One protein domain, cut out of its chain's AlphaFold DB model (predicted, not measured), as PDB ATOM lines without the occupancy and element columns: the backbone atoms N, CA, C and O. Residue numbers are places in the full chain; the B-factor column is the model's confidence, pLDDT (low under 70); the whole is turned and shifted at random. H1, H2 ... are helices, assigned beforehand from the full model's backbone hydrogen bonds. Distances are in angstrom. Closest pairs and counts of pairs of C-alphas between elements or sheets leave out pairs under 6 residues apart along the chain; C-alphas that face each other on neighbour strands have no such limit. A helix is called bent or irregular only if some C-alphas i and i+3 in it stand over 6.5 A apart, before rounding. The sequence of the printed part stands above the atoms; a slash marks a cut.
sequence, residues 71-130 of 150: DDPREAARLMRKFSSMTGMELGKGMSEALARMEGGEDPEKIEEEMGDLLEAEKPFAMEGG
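This is residues 71 to 130 of the 150 residues of the protein "Zinc ribbon domain-containing protein" of Lentisphaerae bacterium (UniProt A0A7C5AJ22). Three helices fold back and forth in a flattish body, with H2 between H1 and H3. H1 and H2 make a V that closes where H1 begins and H2 ends, while H2 and H3 run side by side in opposite ways; a tail, residues 122 to 130, follows H3. The printed part has 60 residues, with three named helices in the order H1, H2, H3 and no named strand, and its class is all helix. It is compact, with a radius of gyration of the C-alphas of 11.2 A, and spans 31 by 24 by 13 A, only just flat.

H1, residues 73 to 87, and H2, residues 93 to 104, touch, and H2 touches H1 with residues 99 to 104 alone. Their closest C-alphas, those of Arg 74 and Glu 103, are 4.3 A apart. This helical hairpin has a steep tilt of 43 degrees, opposite ways. H2 also touches H3, residues 108 to 121, in a second helical hairpin, at a shallow tilt of 9 degrees, opposite ways; their closest C-alphas, those of Gly 94 and Leu 119, are 5.6 A apart. H1 and H3 are close but not clearly touching, their closest C-alphas, those of Pro 73 and Pro 108, being 6.8 A apart. In H1 and H2 every O i to N i+4 pair is within hydrogen-bond range; in H3 it is 8 of 10.

H1 begins with C-alpha 73 at (-5.771, -61.356, 102.713) and is 21.3 A long. H2 is 16.5 A long. H3 is 18.0 A long and ends with C-alpha 121 at (-19.984, -47.786, 91.585); it is irregular, C-alphas 114 and 117 being 7.8 A apart.

The C-alphas of Asp 71 and Gly 130, the two farthest apart, are 34.6 A from each other. The printed part has no cut, and both links, H1 to H2 and H2 to H3, are tight. Mean pLDDT of the printed part is 79.1; residue 71 and residues 122 to 130 are under 70.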
ATOM      1  N   ASP A  71       0.508 -63.483 100.517       69.00
ATOM      2  CA  ASP A  71      -0.515 -64.529 100.513       69.00
ATOM      3  C   ASP A  71      -1.602 -64.411 101.609       69.00
ATOM      4  O   ASP A  71      -2.507 -65.246 101.635       69.00
ATOM      5  N   ASP A  72      -1.544 -63.446 102.545       82.44
ATOM      6  CA  ASP A  72      -2.549 -63.333 103.624       82.44
ATOM      7  C   ASP A  72      -3.532 -62.153 103.419       82.44
ATOM      8  O   ASP A  72      -3.223 -61.004 103.776       82.44
ATOM      9  N   PRO A  73      -4.769 -62.405 102.934       84.00
ATOM     10  CA  PRO A  73      -5.771 -61.356 102.713       84.00
ATOM     11  C   PRO A  73      -6.181 -60.639 104.011       84.00
ATOM     12  O   PRO A  73      -6.604 -59.479 103.985       84.00
ATOM     13  N   ARG A  74      -6.002 -61.278 105.176       87.56
ATOM     14  CA  ARG A  74      -6.325 -60.675 106.479       87.56
ATOM     15  C   ARG A  74      -5.343 -59.568 106.838       87.56
ATOM     16  O   ARG A  74      -5.725 -58.576 107.463       87.56
ATOM     17  N   GLU A  75      -4.068 -59.742 106.500       86.06
ATOM     18  CA  GLU A  75      -3.032 -58.735 106.739       86.06
ATOM     19  C   GLU A  75      -3.226 -57.525 105.828       86.06
ATOM     20  O   GLU A  75      -3.239 -56.391 106.320       86.06
ATOM     21  N   ALA A  76      -3.505 -57.765 104.544       85.06
ATOM     22  CA  ALA A  76      -3.832 -56.715 103.583       85.06
ATOM     23  C   ALA A  76      -5.046 -55.877 104.030       85.06
ATOM     24  O   ALA A  76      -5.008 -54.641 104.003       85.06
ATOM     25  N   ALA A  77      -6.103 -56.523 104.530       88.25
ATOM     26  CA  ALA A  77      -7.289 -55.817 105.000       88.25
ATOM     27  C   ALA A  77      -7.022 -54.953 106.249       88.25
ATOM     28  O   ALA A  77      -7.422 -53.783 106.312       88.25
ATOM     29  N   ARG A  78      -6.264 -55.485 107.219       87.50
ATOM     30  CA  ARG A  78      -5.847 -54.735 108.416       87.50
ATOM     31  C   ARG A  78      -4.996 -53.515 108.065       87.50
ATOM     32  O   ARG A  78      -5.168 -52.455 108.675       87.50
ATOM     33  N   LEU A  79      -4.114 -53.647 107.076       87.06
ATOM     34  CA  LEU A  79      -3.278 -52.555 106.586       87.06
ATOM     35  C   LEU A  79      -4.127 -51.414 106.010       87.06
ATOM     36  O   LEU A  79      -3.968 -50.262 106.422       87.06
ATOM     37  N   MET A  80      -5.075 -51.730 105.126       85.88
ATOM     38  CA  MET A  80      -5.975 -50.740 104.518       85.88
ATOM     39  C   MET A  80      -6.847 -50.028 105.561       85.88
ATOM     40  O   MET A  80      -7.015 -48.805 105.513       85.88
ATOM     41  N   ARG A  81      -7.331 -50.755 106.576       87.88
ATOM     42  CA  ARG A  81      -8.086 -50.168 107.695       87.88
ATOM     43  C   ARG A  81      -7.231 -49.200 108.517       87.88
ATOM     44  O   ARG A  81      -7.702 -48.138 108.930       87.88
ATOM     45  N   LYS A  82      -5.951 -49.520 108.717       87.25
ATOM     46  CA  LYS A  82      -5.020 -48.652 109.446       87.25
ATOM     47  C   LYS A  82      -4.626 -47.419 108.636       87.25
ATOM     48  O   LYS A  82      -4.615 -46.319 109.191       87.25
ATOM     49  N   PHE A  83      -4.414 -47.566 107.331       85.94
ATOM     50  CA  PHE A  83      -4.198 -46.449 106.409       85.94
ATOM     51  C   PHE A  83      -5.370 -45.455 106.435       85.94
ATOM     52  O   PHE A  83      -5.159 -44.254 106.628       85.94
ATOM     53  N   SER A  84      -6.606 -45.955 106.343       83.69
ATOM     54  CA  SER A  84      -7.834 -45.161 106.490       83.69
ATOM     55  C   SER A  84      -7.860 -44.393 107.822       83.69
ATOM     56  O   SER A  84      -8.082 -43.180 107.843       83.69
ATOM     57  N   SER A  85      -7.509 -45.050 108.935       84.12
ATOM     58  CA  SER A  85      -7.481 -44.418 110.264       84.12
ATOM     59  C   SER A  85      -6.430 -43.303 110.405       84.12
ATOM     60  O   SER A  85      -6.682 -42.289 111.057       84.12
ATOM     61  N   MET A  86      -5.257 -43.464 109.780       83.06
ATOM     62  CA  MET A  86      -4.149 -42.503 109.855       83.06
ATOM     63  C   MET A  86      -4.360 -41.289 108.950       83.06
ATOM     64  O   MET A  86      -4.050 -40.157 109.333       83.06
ATOM     65  N   THR A  87      -4.892 -41.518 107.751       80.75
ATOM     66  CA  THR A  87      -5.209 -40.454 106.789       80.75
ATOM     67  C   THR A  87      -6.503 -39.728 107.148       80.75
ATOM     68  O   THR A  87      -6.673 -38.561 106.793       80.75
ATOM     69  N   GLY A  88      -7.393 -40.376 107.907       76.81
ATOM     70  CA  GLY A  88      -8.737 -39.877 108.183       76.81
ATOM     71  C   GLY A  88      -9.664 -39.985 106.972       76.81
ATOM     72  O   GLY A  88     -10.685 -39.300 106.931       76.81
ATOM     73  N   MET A  89      -9.298 -40.799 105.977       78.94
ATOM     74  CA  MET A  89     -10.180 -41.149 104.871       78.94
ATOM     75  C   MET A  89     -11.118 -42.248 105.333       78.94
ATOM     76  O   MET A  89     -10.660 -43.314 105.733       78.94
ATOM     77  N   GLU A  90     -12.418 -42.008 105.271       75.94
ATOM     78  CA  GLU A  90     -13.391 -43.072 105.478       75.94
ATOM     79  C   GLU A  90     -13.426 -43.987 104.249       75.94
ATOM     80  O   GLU A  90     -13.163 -43.579 103.114       75.94
ATOM     81  N   LEU A  91     -13.668 -45.265 104.505       79.06
ATOM     82  CA  LEU A  91     -13.825 -46.274 103.469       79.06
ATOM     83  C   LEU A  91     -15.305 -46.319 103.096       79.06
ATOM     84  O   LEU A  91     -16.161 -46.214 103.976       79.06
ATOM     85  N   GLY A  92     -15.608 -46.481 101.804       79.31
ATOM     86  CA  GLY A  92     -16.989 -46.678 101.352       79.31
ATOM     87  C   GLY A  92     -17.653 -47.872 102.035       79.31
ATOM     88  O   GLY A  92     -16.974 -48.710 102.640       79.31
ATOM     89  N   LYS A  93     -18.983 -47.971 101.953       81.38
ATOM     90  CA  LYS A  93     -19.718 -49.093 102.553       81.38
ATOM     91  C   LYS A  93     -19.305 -50.404 101.895       81.38
ATOM     92  O   LYS A  93     -18.945 -51.330 102.619       81.38
ATOM     93  N   GLY A  94     -19.215 -50.425 100.564       83.50
ATOM     94  CA  GLY A  94     -18.704 -51.567  99.807       83.50
ATOM     95  C   GLY A  94     -17.282 -51.950 100.217       83.50
ATOM     96  O   GLY A  94     -17.022 -53.108 100.534       83.50
ATOM     97  N   MET A  95     -16.371 -50.977 100.320       84.75
ATOM     98  CA  MET A  95     -14.977 -51.242 100.705       84.75
ATOM     99  C   MET A  95     -14.848 -51.710 102.162       84.75
ATOM    100  O   MET A  95     -14.062 -52.600 102.472       84.75
ATOM    101  N   SER A  96     -15.637 -51.141 103.075       85.38
ATOM    102  CA  SER A  96     -15.655 -51.545 104.485       85.38
ATOM    103  C   SER A  96     -16.152 -52.977 104.668       85.38
ATOM    104  O   SER A  96     -15.633 -53.694 105.526       85.38
ATOM    105  N   GLU A  97     -17.139 -53.383 103.869       87.50
ATOM    106  CA  GLU A  97     -17.700 -54.733 103.860       87.50
ATOM    107  C   GLU A  97     -16.738 -55.737 103.208       87.50
ATOM    108  O   GLU A  97     -16.487 -56.800 103.777       87.50
ATOM    109  N   ALA A  98     -16.112 -55.365 102.086       88.44
ATOM    110  CA  ALA A  98     -15.065 -56.154 101.439       88.44
ATOM    111  C   ALA A  98     -13.880 -56.409 102.386       88.44
ATOM    112  O   ALA A  98     -13.437 -57.544 102.551       88.44
ATOM    113  N   LEU A  99     -13.418 -55.373 103.095       88.06
ATOM    114  CA  LEU A  99     -12.368 -55.501 104.107       88.06
ATOM    115  C   LEU A  99     -12.782 -56.404 105.275       88.06
ATOM    116  O   LEU A  99     -11.949 -57.151 105.772       88.06
ATOM    117  N   ALA A 100     -14.046 -56.377 105.707       89.38
ATOM    118  CA  ALA A 100     -14.527 -57.259 106.773       89.38
ATOM    119  C   ALA A 100     -14.554 -58.741 106.347       89.38
ATOM    120  O   ALA A 100     -14.200 -59.610 107.144       89.38
ATOM    121  N   ARG A 101     -14.915 -59.032 105.090       88.81
ATOM    122  CA  ARG A 101     -14.855 -60.390 104.515       88.81
ATOM    123  C   ARG A 101     -13.417 -60.886 104.359       88.81
ATOM    124  O   ARG A 101     -13.107 -61.997 104.794       88.81
ATOM    125  N   MET A 102     -12.515 -60.035 103.862       88.00
ATOM    126  CA  MET A 102     -11.078 -60.344 103.793       88.00
ATOM    127  C   MET A 102     -10.471 -60.572 105.188       88.00
ATOM    128  O   MET A 102      -9.712 -61.517 105.386       88.00
ATOM    129  N   GLU A 103     -10.855 -59.780 106.200       87.75
ATOM    130  CA  GLU A 103     -10.474 -60.022 107.603       87.75
ATOM    131  C   GLU A 103     -11.018 -61.366 108.129       87.75
ATOM    132  O   GLU A 103     -10.351 -62.027 108.933       87.75
ATOM    133  N   GLY A 104     -12.191 -61.798 107.650       87.00
ATOM    134  CA  GLY A 104     -12.790 -63.116 107.891       87.00
ATOM    135  C   GLY A 104     -12.021 -64.282 107.258       87.00
ATOM    136  O   GLY A 104     -12.120 -65.411 107.750       87.00
ATOM    137  N   GLY A 105     -11.158 -63.998 106.278       84.38
ATOM    138  CA  GLY A 105     -10.370 -64.969 105.518       84.38
ATOM    139  C   GLY A 105     -11.095 -65.537 104.306       84.38
ATOM    140  O   GLY A 105     -10.795 -66.659 103.911       84.38
ATOM    141  N   GLU A 106     -12.068 -64.804 103.770       85.62
ATOM    142  CA  GLU A 106     -12.600 -65.074 102.437       85.62
ATOM    143  C   GLU A 106     -11.587 -64.639 101.365       85.62
ATOM    144  O   GLU A 106     -10.849 -63.667 101.560       85.62
ATOM    145  N   ASP A 107     -11.549 -65.367 100.247       86.19
ATOM    146  CA  ASP A 107     -10.637 -65.088  99.139       86.19
ATOM    147  C   ASP A 107     -10.964 -63.742  98.463       86.19
ATOM    148  O   ASP A 107     -12.135 -63.466  98.176       86.19
ATOM    149  N   PRO A 108      -9.952 -62.906  98.159       82.38
ATOM    150  CA  PRO A 108     -10.157 -61.581  97.574       82.38
ATOM    151  C   PRO A 108     -10.829 -61.643  96.197       82.38
ATOM    152  O   PRO A 108     -11.707 -60.829  95.925       82.38
ATOM    153  N   GLU A 109     -10.494 -62.643  95.374       86.31
ATOM    154  CA  GLU A 109     -11.103 -62.835  94.047       86.31
ATOM    155  C   GLU A 109     -12.617 -63.065  94.138       86.31
ATOM    156  O   GLU A 109     -13.389 -62.533  93.345       86.31
ATOM    157  N   LYS A 110     -13.065 -63.806  95.157       88.25
ATOM    158  CA  LYS A 110     -14.488 -64.075  95.377       88.25
ATOM    159  C   LYS A 110     -15.241 -62.819  95.823       88.25
ATOM    160  O   LYS A 110     -16.380 -62.592  95.424       88.25
ATOM    161  N   ILE A 111     -14.605 -61.994  96.652       86.69
ATOM    162  CA  ILE A 111     -15.180 -60.726  97.115       86.69
ATOM    163  C   ILE A 111     -15.304 -59.744  95.946       86.69
ATOM    164  O   ILE A 111     -16.307 -59.041  95.857       86.69
ATOM    165  N   GLU A 112     -14.316 -59.703  95.053       83.00
ATOM    166  CA  GLU A 112     -14.368 -58.896  93.833       83.00
ATOM    167  C   GLU A 112     -15.463 -59.385  92.873       83.00
ATOM    168  O   GLU A 112     -16.188 -58.565  92.325       83.00
ATOM    169  N   GLU A 113     -15.677 -60.696  92.733       87.00
ATOM    170  CA  GLU A 113     -16.779 -61.234  91.921       87.00
ATOM    171  C   GLU A 113     -18.165 -60.864  92.487       87.00
ATOM    172  O   GLU A 113     -19.068 -60.489  91.741       87.00
ATOM    173  N   GLU A 114     -18.350 -60.940  93.810       84.94
ATOM    174  CA  GLU A 114     -19.646 -60.675  94.454       84.94
ATOM    175  C   GLU A 114     -19.938 -59.176  94.654       84.94
ATOM    176  O   GLU A 114     -21.097 -58.754  94.614       84.94
ATOM    177  N   MET A 115     -18.903 -58.369  94.907       80.75
ATOM    178  CA  MET A 115     -19.024 -56.959  95.303       80.75
ATOM    179  C   MET A 115     -18.358 -55.991  94.316       80.75
ATOM    180  O   MET A 115     -18.434 -54.784  94.537       80.75
ATOM    181  N   GLY A 116     -17.723 -56.465  93.242       79.12
ATOM    182  CA  GLY A 116     -16.972 -55.646  92.281       79.12
ATOM    183  C   GLY A 116     -17.812 -54.545  91.649       79.12
ATOM    184  O   GLY A 116     -17.432 -53.379  91.711       79.12
ATOM    185  N   ASP A 117     -19.020 -54.872  91.187       79.69
ATOM    186  CA  ASP A 117     -19.958 -53.887  90.632       79.69
ATOM    187  C   ASP A 117     -20.310 -52.775  91.644       79.69
ATOM    188  O   ASP A 117     -20.493 -51.610  91.281       79.69
ATOM    189  N   LEU A 118     -20.386 -53.113  92.939       77.44
ATOM    190  CA  LEU A 118     -20.635 -52.149  94.016       77.44
ATOM    191  C   LEU A 118     -19.384 -51.328  94.351       77.44
ATOM    192  O   LEU A 118     -19.505 -50.141  94.646       77.44
ATOM    193  N   LEU A 119     -18.199 -51.938  94.294       76.44
ATOM    194  CA  LEU A 119     -16.903 -51.292  94.521       76.44
ATOM    195  C   LEU A 119     -16.491 -50.364  93.369       76.44
ATOM    196  O   LEU A 119     -15.792 -49.382  93.602       76.44
ATOM    197  N   GLU A 120     -16.918 -50.644  92.137       71.19
ATOM    198  CA  GLU A 120     -16.729 -49.744  90.996       71.19
ATOM    199  C   GLU A 120     -17.714 -48.567  91.040       71.19
ATOM    200  O   GLU A 120     -17.352 -47.427  90.730       71.19
ATOM    201  N   ALA A 121     -18.959 -48.819  91.458       70.62
ATOM    202  CA  ALA A 121     -19.984 -47.786  91.585       70.62
ATOM    203  C   ALA A 121     -19.745 -46.851  92.788       70.62
ATOM    204  O   ALA A 121     -19.969 -45.637  92.696       70.62
ATOM    205  N   GLU A 122     -19.291 -47.389  93.924       63.59
ATOM    206  CA  GLU A 122     -18.908 -46.622  95.108       63.59
ATOM    207  C   GLU A 122     -17.412 -46.313  95.078       63.59
ATOM    208  O   GLU A 122     -16.586 -47.209  95.137       63.59
ATOM    209  N   LYS A 123     -17.026 -45.031  95.078       63.59
ATOM    210  CA  LYS A 123     -15.612 -44.643  95.227       63.59
ATOM    211  C   LYS A 123     -14.991 -45.390  96.430       63.59
ATOM    212  O   LYS A 123     -15.463 -45.158  97.545       63.59
ATOM    213  N   PRO A 124     -13.931 -46.208  96.246       61.62
ATOM    214  CA  PRO A 124     -13.382 -47.083  97.294       61.62
ATOM    215  C   PRO A 124     -13.042 -46.336  98.590       61.62
ATOM    216  O   PRO A 124     -13.311 -46.792  99.703       61.62
ATOM    217  N   PHE A 125     -12.532 -45.117  98.422       65.69
ATOM    218  CA  PHE A 125     -12.430 -44.115  99.471       65.69
ATOM    219  C   PHE A 125     -13.603 -43.150  99.332       65.69
ATOM    220  O   PHE A 125     -13.552 -42.162  98.590       65.69
ATOM    221  N   ALA A 126     -14.687 -43.457 100.035       57.56
ATOM    222  CA  ALA A 126     -15.803 -42.545 100.148       57.56
ATOM    223  C   ALA A 126     -15.518 -41.595 101.302       57.56
ATOM    224  O   ALA A 126     -15.427 -41.988 102.461       57.56
ATOM    225  N   MET A 127     -15.448 -40.305 101.006       53.91
ATOM    226  CA  MET A 127     -15.558 -39.318 102.068       53.91
ATOM    227  C   MET A 127     -17.008 -39.266 102.565       53.91
ATOM    228  O   MET A 127     -17.747 -38.354 102.196       53.91
ATOM    229  N   GLU A 128     -17.420 -40.185 103.443       45.72
ATOM    230  CA  GLU A 128     -18.620 -39.980 104.274       45.72
ATOM    231  C   GLU A 128     -18.378 -38.957 105.409       45.72
ATOM    232  O   GLU A 128     -19.282 -38.590 106.143       45.72
ATOM    233  N   GLY A 129     -17.221 -38.290 105.432       41.19
ATOM    234  CA  GLY A 129     -17.008 -37.007 106.116       41.19
ATOM    235  C   GLY A 129     -17.331 -35.781 105.254       41.19
ATOM    236  O   GLY A 129     -17.219 -34.645 105.710       41.19
ATOM    237  N   GLY A 130     -17.758 -36.000 104.007       38.47
ATOM    238  CA  GLY A 130     -18.323 -35.011 103.100       38.47
ATOM    239  C   GLY A 130     -19.763 -34.627 103.441       38.47
ATOM    240  O   GLY A 130     -20.399 -33.896 102.676       38.47
TER     241      GLY A 130